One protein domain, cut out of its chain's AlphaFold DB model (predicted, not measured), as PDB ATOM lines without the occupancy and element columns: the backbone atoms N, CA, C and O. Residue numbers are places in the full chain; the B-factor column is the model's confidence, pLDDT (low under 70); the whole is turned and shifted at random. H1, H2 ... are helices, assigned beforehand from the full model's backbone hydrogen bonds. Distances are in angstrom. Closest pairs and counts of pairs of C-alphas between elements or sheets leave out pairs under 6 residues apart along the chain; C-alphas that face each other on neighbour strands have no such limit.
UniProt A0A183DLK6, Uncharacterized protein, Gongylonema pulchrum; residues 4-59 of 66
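What this domain is: This is residues 4 to 59 of the 66 residues of an uncharacterized protein of Gongylonema pulchrum (UniProt A0A183DLK6). One long helix, H3, is crossed on one side by the nearly straight residues 12 to 17; a head of loops with the short H2 lies beyond its beginning, and residues 5 to 11, holding most of the short H1, stick out as an arm at the far end. The printed part has 56 residues, 25 of them in named helices, in the order H1, H2, H3; the class is all helix, with no named strand. It is loose, with a radius of gyration of the C-alphas of 14.4 A, and spans 46 by 19 by 19 A.

How they stand to each other: Look first at H3, residues 42 to 58, where every O i to N i+4 pair is within hydrogen-bond range. H2, residues 34 to 37, is apart from H3. H1, residues 4 to 7, is apart from both. H1 and H2 are too short for such a pair; of their one O i to N i+3 pair each, that of H1 is within range and that of H2 is not.

Where its parts are: Find C-alpha 42 at (-7.115, 40.406, 38.981); from there H3 runs 24.3 A to C-alpha 58 at (-30.683, 43.306, 33.638). H2 measures 4.9 A and H1 5.3 A.

The domain as a whole: The C-alphas farthest apart, of Glu 7 and Asn 33, are 46.2 A apart. The link H1 to H2 is long, 26 residues; H2 to H3 is tight. The printed part has no cut, and no printed residue has a pLDDT under 70.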
ATOM      1  N   LEU A   4     -22.166  59.968  50.130       96.50
ATOM      2  CA  LEU A   4     -22.364  60.420  48.746       96.50
ATOM      3  C   LEU A   4     -23.511  59.696  48.031       96.50
ATOM      4  O   LEU A   4     -24.172  60.280  47.184       96.50
ATOM      5  N   ALA A   5     -23.753  58.417  48.321       95.44
ATOM      6  CA  ALA A   5     -24.761  57.636  47.604       95.44
ATOM      7  C   ALA A   5     -26.179  58.246  47.671       95.44
ATOM      8  O   ALA A   5     -26.818  58.298  46.618       95.44
ATOM      9  N   PRO A   6     -26.651  58.777  48.821       95.12
ATOM     10  CA  PRO A   6     -27.926  59.490  48.892       95.12
ATOM     11  C   PRO A   6     -27.970  60.740  48.005       95.12
ATOM     12  O   PRO A   6     -28.989  60.986  47.367       95.12
ATOM     13  N   GLU A   7     -26.870  61.496  47.914       96.56
ATOM     14  CA  GLU A   7     -26.796  62.713  47.088       96.56
ATOM     15  C   GLU A   7     -26.982  62.415  45.594       96.56
ATOM     16  O   GLU A   7     -27.558  63.220  44.864       96.56
ATOM     17  N   PHE A   8     -26.532  61.243  45.140       94.38
ATOM     18  CA  PHE A   8     -26.635  60.811  43.743       94.38
ATOM     19  C   PHE A   8     -27.817  59.870  43.468       94.38
ATOM     20  O   PHE A   8     -27.947  59.397  42.338       94.38
ATOM     21  N   GLY A   9     -28.647  59.552  44.470       91.94
ATOM     22  CA  GLY A   9     -29.687  58.520  44.346       91.94
ATOM     23  C   GLY A   9     -29.117  57.161  43.915       91.94
ATOM     24  O   GLY A   9     -29.729  56.439  43.131       91.94
ATOM     25  N   ALA A  10     -27.893  56.849  44.347       91.75
ATOM     26  CA  ALA A  10     -27.126  55.712  43.859       91.75
ATOM     27  C   ALA A  10     -27.271  54.485  44.769       91.75
ATOM     28  O   ALA A  10     -27.227  54.583  45.995       91.75
ATOM     29  N   ALA A  11     -27.339  53.300  44.160       92.06
ATOM     30  CA  ALA A  11     -27.211  52.040  44.885       92.06
ATOM     31  C   ALA A  11     -25.751  51.802  45.318       92.06
ATOM     32  O   ALA A  11     -24.813  52.063  44.559       92.06
ATOM     33  N   VAL A  12     -25.554  51.244  46.516       94.56
ATOM     34  CA  VAL A  12     -24.235  50.833  47.019       94.56
ATOM     35  C   VAL A  12     -24.143  49.311  47.003       94.56
ATOM     36  O   VAL A  12     -24.888  48.631  47.703       94.56
ATOM     37  N   VAL A  13     -23.210  48.776  46.216       94.94
ATOM     38  CA  VAL A  13     -22.997  47.331  46.066       94.94
ATOM     39  C   VAL A  13     -21.562  46.986  46.446       94.94
ATOM     40  O   VAL A  13     -20.617  47.501  45.853       94.94
ATOM     41  N   PHE A  14     -21.404  46.081  47.412       96.44
ATOM     42  CA  PHE A  14     -20.113  45.508  47.784       96.44
ATOM     43  C   PHE A  14     -19.998  44.105  47.200       96.44
ATOM     44  O   PHE A  14     -20.660  43.174  47.657       96.44
ATOM     45  N   ALA A  15     -19.164  43.965  46.176       97.00
ATOM     46  CA  ALA A  15     -18.876  42.681  45.562       97.00
ATOM     47  C   ALA A  15     -17.659  42.045  46.245       97.00
ATOM     48  O   ALA A  15     -16.576  42.633  46.278       97.00
ATOM     49  N   GLU A  16     -17.836  40.852  46.806       98.44
ATOM     50  CA  GLU A  16     -16.737  40.101  47.409       98.44
ATOM     51  C   GLU A  16     -15.817  39.550  46.309       98.44
ATOM     52  O   GLU A  16     -16.273  39.042  45.284       98.44
ATOM     53  N   HIS A  17     -14.504  39.679  46.501       98.31
ATOM     54  CA  HIS A  17     -13.521  39.202  45.535       98.31
ATOM     55  C   HIS A  17     -13.465  37.668  45.547       98.31
ATOM     56  O   HIS A  17     -13.446  37.049  46.615       98.31
ATOM     57  N   ARG A  18     -13.360  37.039  44.368       98.44
ATOM     58  CA  ARG A  18     -13.161  35.583  44.255       98.44
ATOM     59  C   ARG A  18     -12.006  35.097  45.140       98.44
ATOM     60  O   ARG A  18     -10.991  35.779  45.254       98.44
ATOM     61  N   PHE A  19     -12.151  33.901  45.702       98.19
ATOM     62  CA  PHE A  19     -11.268  33.244  46.680       98.19
ATOM     63  C   PHE A  19     -11.268  33.844  48.095       98.19
ATOM     64  O   PHE A  19     -10.722  33.215  49.006       98.19
ATOM     65  N   TYR A  20     -11.921  34.979  48.342       98.00
ATOM     66  CA  TYR A  20     -12.022  35.565  49.681       98.00
ATOM     67  C   TYR A  20     -13.396  35.324  50.298       98.00
ATOM     68  O   TYR A  20     -14.382  35.129  49.592       98.00
ATOM     69  N   GLY A  21     -13.440  35.303  51.633       97.12
ATOM     70  CA  GLY A  21     -14.673  35.109  52.389       97.12
ATOM     71  C   GLY A  21     -15.433  33.859  51.946       97.12
ATOM     72  O   GLY A  21     -14.881  32.753  51.925       97.12
ATOM     73  N   LYS A  22     -16.703  34.042  51.587       97.75
ATOM     74  CA  LYS A  22     -17.592  32.957  51.145       97.75
ATOM     75  C   LYS A  22     -17.486  32.684  49.645       97.75
ATOM     76  O   LYS A  22     -17.917  31.623  49.195       97.75
ATOM     77  N   SER A  23     -16.895  33.596  48.882       98.19
ATOM     78  CA  SER A  23     -16.771  33.527  47.428       98.19
ATOM     79  C   SER A  23     -15.655  32.573  47.015       98.19
ATOM     80  O   SER A  23     -14.579  32.979  46.588       98.19
ATOM     81  N   GLN A  24     -15.908  31.272  47.160       97.94
ATOM     82  CA  GLN A  24     -14.949  30.197  46.905       97.94
ATOM     83  C   GLN A  24     -15.312  29.435  45.617       97.94
ATOM     84  O   GLN A  24     -16.197  28.576  45.673       97.94
ATOM     85  N   PRO A  25     -14.630  29.667  44.472       97.25
ATOM     86  CA  PRO A  25     -14.995  29.043  43.191       97.25
ATOM     87  C   PRO A  25     -15.002  27.511  43.222       97.25
ATOM     88  O   PRO A  25     -15.759  26.875  42.495       97.25
ATOM     89  N   PHE A  26     -14.186  26.917  44.099       97.81
ATOM     90  CA  PHE A  26     -14.106  25.470  44.304       97.81
ATOM     91  C   PHE A  26     -14.380  25.073  45.767       97.81
ATOM     92  O   PHE A  26     -13.916  24.026  46.232       97.81
ATOM     93  N   GLY A  27     -15.090  25.916  46.528       97.25
ATOM     94  CA  GLY A  27     -15.338  25.703  47.956       97.25
ATOM     95  C   GLY A  27     -14.038  25.515  48.748       97.25
ATOM     96  O   GLY A  27     -13.038  26.193  48.502       97.25
ATOM     97  N   ASN A  28     -14.008  24.519  49.638       96.88
ATOM     98  CA  ASN A  28     -12.821  24.180  50.438       96.88
ATOM     99  C   ASN A  28     -11.611  23.737  49.596       96.88
ATOM    100  O   ASN A  28     -10.499  23.648  50.110       96.88
ATOM    101  N   LYS A  29     -11.804  23.443  48.303       97.81
ATOM    102  CA  LYS A  29     -10.731  23.039  47.388       97.81
ATOM    103  C   LYS A  29     -10.129  24.210  46.612       97.81
ATOM    104  O   LYS A  29      -9.243  23.970  45.791       97.81
ATOM    105  N   SER A  30     -10.564  25.449  46.849       97.75
ATOM    106  CA  SER A  30     -10.079  26.626  46.108       97.75
ATOM    107  C   SER A  30      -8.559  26.795  46.208       97.75
ATOM    108  O   SER A  30      -7.911  27.128  45.224       97.75
ATOM    109  N   TYR A  31      -7.970  26.413  47.342       97.62
ATOM    110  CA  TYR A  31      -6.526  26.481  47.587       97.62
ATOM    111  C   TYR A  31      -5.807  25.127  47.480       97.62
ATOM    112  O   TYR A  31      -4.619  25.032  47.769       97.62
ATOM    113  N   ALA A  32      -6.505  24.057  47.088       97.56
ATOM    114  CA  ALA A  32      -5.978  22.696  47.203       97.56
ATOM    115  C   ALA A  32      -4.877  22.354  46.185       97.56
ATOM    116  O   ALA A  32      -4.110  21.423  46.410       97.56
ATOM    117  N   ASN A  33      -4.820  23.040  45.040       97.56
ATOM    118  CA  ASN A  33      -3.806  22.803  44.013       97.56
ATOM    119  C   ASN A  33      -3.635  24.021  43.094       97.56
ATOM    120  O   ASN A  33      -4.506  24.888  43.019       97.56
ATOM    121  N   ILE A  34      -2.526  24.042  42.348       97.25
ATOM    122  CA  ILE A  34      -2.156  25.139  41.436       97.25
ATOM    123  C   ILE A  34      -3.206  25.348  40.334       97.25
ATOM    124  O   ILE A  34      -3.416  26.479  39.912       97.25
ATOM    125  N   ARG A  35      -3.904  24.295  39.884       97.00
ATOM    126  CA  ARG A  35      -4.937  24.433  38.841       97.00
ATOM    127  C   ARG A  35      -6.141  25.224  39.349       97.00
ATOM    128  O   ARG A  35      -6.622  26.099  38.644       97.00
ATOM    129  N   ASN A  36      -6.588  24.949  40.573       97.75
ATOM    130  CA  ASN A  36      -7.678  25.689  41.206       97.75
ATOM    131  C   ASN A  36      -7.230  27.107  41.580       97.75
ATOM    132  O   ASN A  36      -7.919  28.069  41.255       97.75
ATOM    133  N   LEU A  37      -6.056  27.242  42.201       97.19
ATOM    134  CA  LEU A  37      -5.516  28.539  42.610       97.19
ATOM    135  C   LEU A  37      -5.186  29.443  41.412       97.19
ATOM    136  O   LEU A  37      -5.248  30.659  41.534       97.19
ATOM    137  N   GLY A  38      -4.898  28.869  40.242       97.38
ATOM    138  CA  GLY A  38      -4.588  29.610  39.018       97.38
ATOM    139  C   GLY A  38      -5.702  30.544  38.531       97.38
ATOM    140  O   GLY A  38      -5.434  31.423  37.720       97.38
ATOM    141  N   TYR A  39      -6.932  30.405  39.039       97.88
ATOM    142  CA  TYR A  39      -8.041  31.324  38.752       97.88
ATOM    143  C   TYR A  39      -8.107  32.542  39.691       97.88
ATOM    144  O   TYR A  39      -8.996  33.385  39.525       97.88
ATOM    145  N   LEU A  40      -7.204  32.643  40.674       98.12
ATOM    146  CA  LEU A  40      -7.031  33.818  41.525       98.12
ATOM    147  C   LEU A  40      -6.153  34.847  40.801       98.12
ATOM    148  O   LEU A  40      -4.951  34.943  41.036       98.12
ATOM    149  N   SER A  41      -6.770  35.606  39.897       98.06
ATOM    150  CA  SER A  41      -6.127  36.719  39.195       98.06
ATOM    151  C   SER A  41      -7.025  37.955  39.180       98.06
ATOM    152  O   SER A  41      -8.252  37.856  39.283       98.06
ATOM    153  N   SER A  42      -6.408  39.125  39.033       98.19
ATOM    154  CA  SER A  42      -7.115  40.406  38.981       98.19
ATOM    155  C   SER A  42      -7.978  40.529  37.723       98.19
ATOM    156  O   SER A  42      -9.096  41.026  37.794       98.19
ATOM    157  N   GLU A  43      -7.509  40.031  36.576       98.62
ATOM    158  CA  GLU A  43      -8.254  40.012  35.307       98.62
ATOM    159  C   GLU A  43      -9.550  39.213  35.447       98.62
ATOM    160  O   GLU A  43     -10.620  39.622  35.003       98.62
ATOM    161  N   GLN A  44      -9.443  38.073  36.117       98.56
ATOM    162  CA  GLN A  44     -10.549  37.186  36.395       98.56
ATOM    163  C   GLN A  44     -11.545  37.796  37.396       98.56
ATOM    164  O   GLN A  44     -12.754  37.671  37.201       98.56
ATOM    165  N   ALA A  45     -11.072  38.484  38.437       98.50
ATOM    166  CA  ALA A  45     -11.940  39.199  39.374       98.50
ATOM    167  C   ALA A  45     -12.654  40.395  38.721       98.50
ATOM    168  O   ALA A  45     -13.843  40.612  38.941       98.50
ATOM    169  N   LEU A  46     -11.965  41.135  37.849       98.62
ATOM    170  CA  LEU A  46     -12.583  42.195  37.050       98.62
ATOM    171  C   LEU A  46     -13.662  41.634  36.115       98.62
ATOM    172  O   LEU A  46     -14.728  42.236  35.989       98.62
ATOM    173  N   ALA A  47     -13.428  40.467  35.508       98.56
ATOM    174  CA  ALA A  47     -14.435  39.790  34.696       98.56
ATOM    175  C   ALA A  47     -15.687  39.412  35.513       98.56
ATOM    176  O   ALA A  47     -16.801  39.583  35.012       98.56
ATOM    177  N   ASP A  48     -15.537  38.988  36.776       98.50
ATOM    178  CA  ASP A  48     -16.689  38.756  37.665       98.50
ATOM    179  C   ASP A  48     -17.495  40.033  37.879       98.50
ATOM    180  O   ASP A  48     -18.720  40.013  37.782       98.50
ATOM    181  N   PHE A  49     -16.823  41.157  38.133       98.00
ATOM    182  CA  PHE A  49     -17.505  42.429  38.363       98.00
ATOM    183  C   PHE A  49     -18.222  42.938  37.109       98.00
ATOM    184  O   PHE A  49     -19.330  43.460  37.219       98.00
ATOM    185  N   VAL A  50     -17.667  42.720  35.912       98.12
ATOM    186  CA  VAL A  50     -18.368  43.004  34.647       98.12
ATOM    187  C   VAL A  50     -19.657  42.185  34.543       98.12
ATOM    188  O   VAL A  50     -20.714  42.732  34.213       98.12
ATOM    189  N   LEU A  51     -19.596  40.886  34.852       97.31
ATOM    190  CA  LEU A  51     -20.771  40.012  34.827       97.31
ATOM    191  C   LEU A  51     -21.798  40.400  35.896       97.31
ATOM    192  O   LEU A  51     -22.990  40.445  35.590       97.31
ATOM    193  N   LEU A  52     -21.349  40.742  37.105       96.19
ATOM    194  CA  LEU A  52     -22.202  41.198  38.201       96.19
ATOM    195  C   LEU A  52     -22.939  42.490  37.837       96.19
ATOM    196  O   LEU A  52     -24.158  42.547  37.953       96.19
ATOM    197  N   ILE A  53     -22.232  43.508  37.336       95.19
ATOM    198  CA  ILE A  53     -22.848  44.775  36.910       95.19
ATOM    199  C   ILE A  53     -23.890  44.521  35.818       95.19
ATOM    200  O   ILE A  53     -24.973  45.102  35.854       95.19
ATOM    201  N   ARG A  54     -23.583  43.647  34.849       95.44
ATOM    202  CA  ARG A  54     -24.530  43.287  33.787       95.44
ATOM    203  C   ARG A  54     -25.775  42.609  34.353       95.44
ATOM    204  O   ARG A  54     -26.876  42.958  33.944       95.44
ATOM    205  N   HIS A  55     -25.599  41.677  35.287       93.81
ATOM    206  CA  HIS A  55     -26.704  40.983  35.941       93.81
ATOM    207  C   HIS A  55     -27.604  41.962  36.711       93.81
ATOM    208  O   HIS A  55     -28.799  42.026  36.434       93.81
ATOM    209  N   LEU A  56     -27.020  42.813  37.561       92.75
ATOM    210  CA  LEU A  56     -27.752  43.828  38.328       92.75
ATOM    211  C   LEU A  56     -28.499  44.822  37.428       92.75
ATOM    212  O   LEU A  56     -29.617  45.220  37.730       92.75
ATOM    213  N   LYS A  57     -27.910  45.202  36.288       89.06
ATOM    214  CA  LYS A  57     -28.575  46.071  35.307       89.06
ATOM    215  C   LYS A  57     -29.728  45.385  34.574       89.06
ATOM    216  O   LYS A  57     -30.668  46.072  34.194       89.06
ATOM    217  N   SER A  58     -29.647  44.072  34.347       88.12
ATOM    218  CA  SER A  58     -30.683  43.306  33.638       88.12
ATOM    219  C   SER A  58     -31.906  42.969  34.495       88.12
ATOM    220  O   SER A  58     -32.986  42.735  33.956       88.12
ATOM    221  N   GLU A  59     -31.758  42.962  35.819       78.00
ATOM    222  CA  GLU A  59     -32.852  42.748  36.764       78.00
ATOM    223  C   GLU A  59     -33.734  44.011  36.826       78.00
ATOM    224  O   GLU A  59     -33.414  44.978  37.516       78.00
TER     225      GLU A  59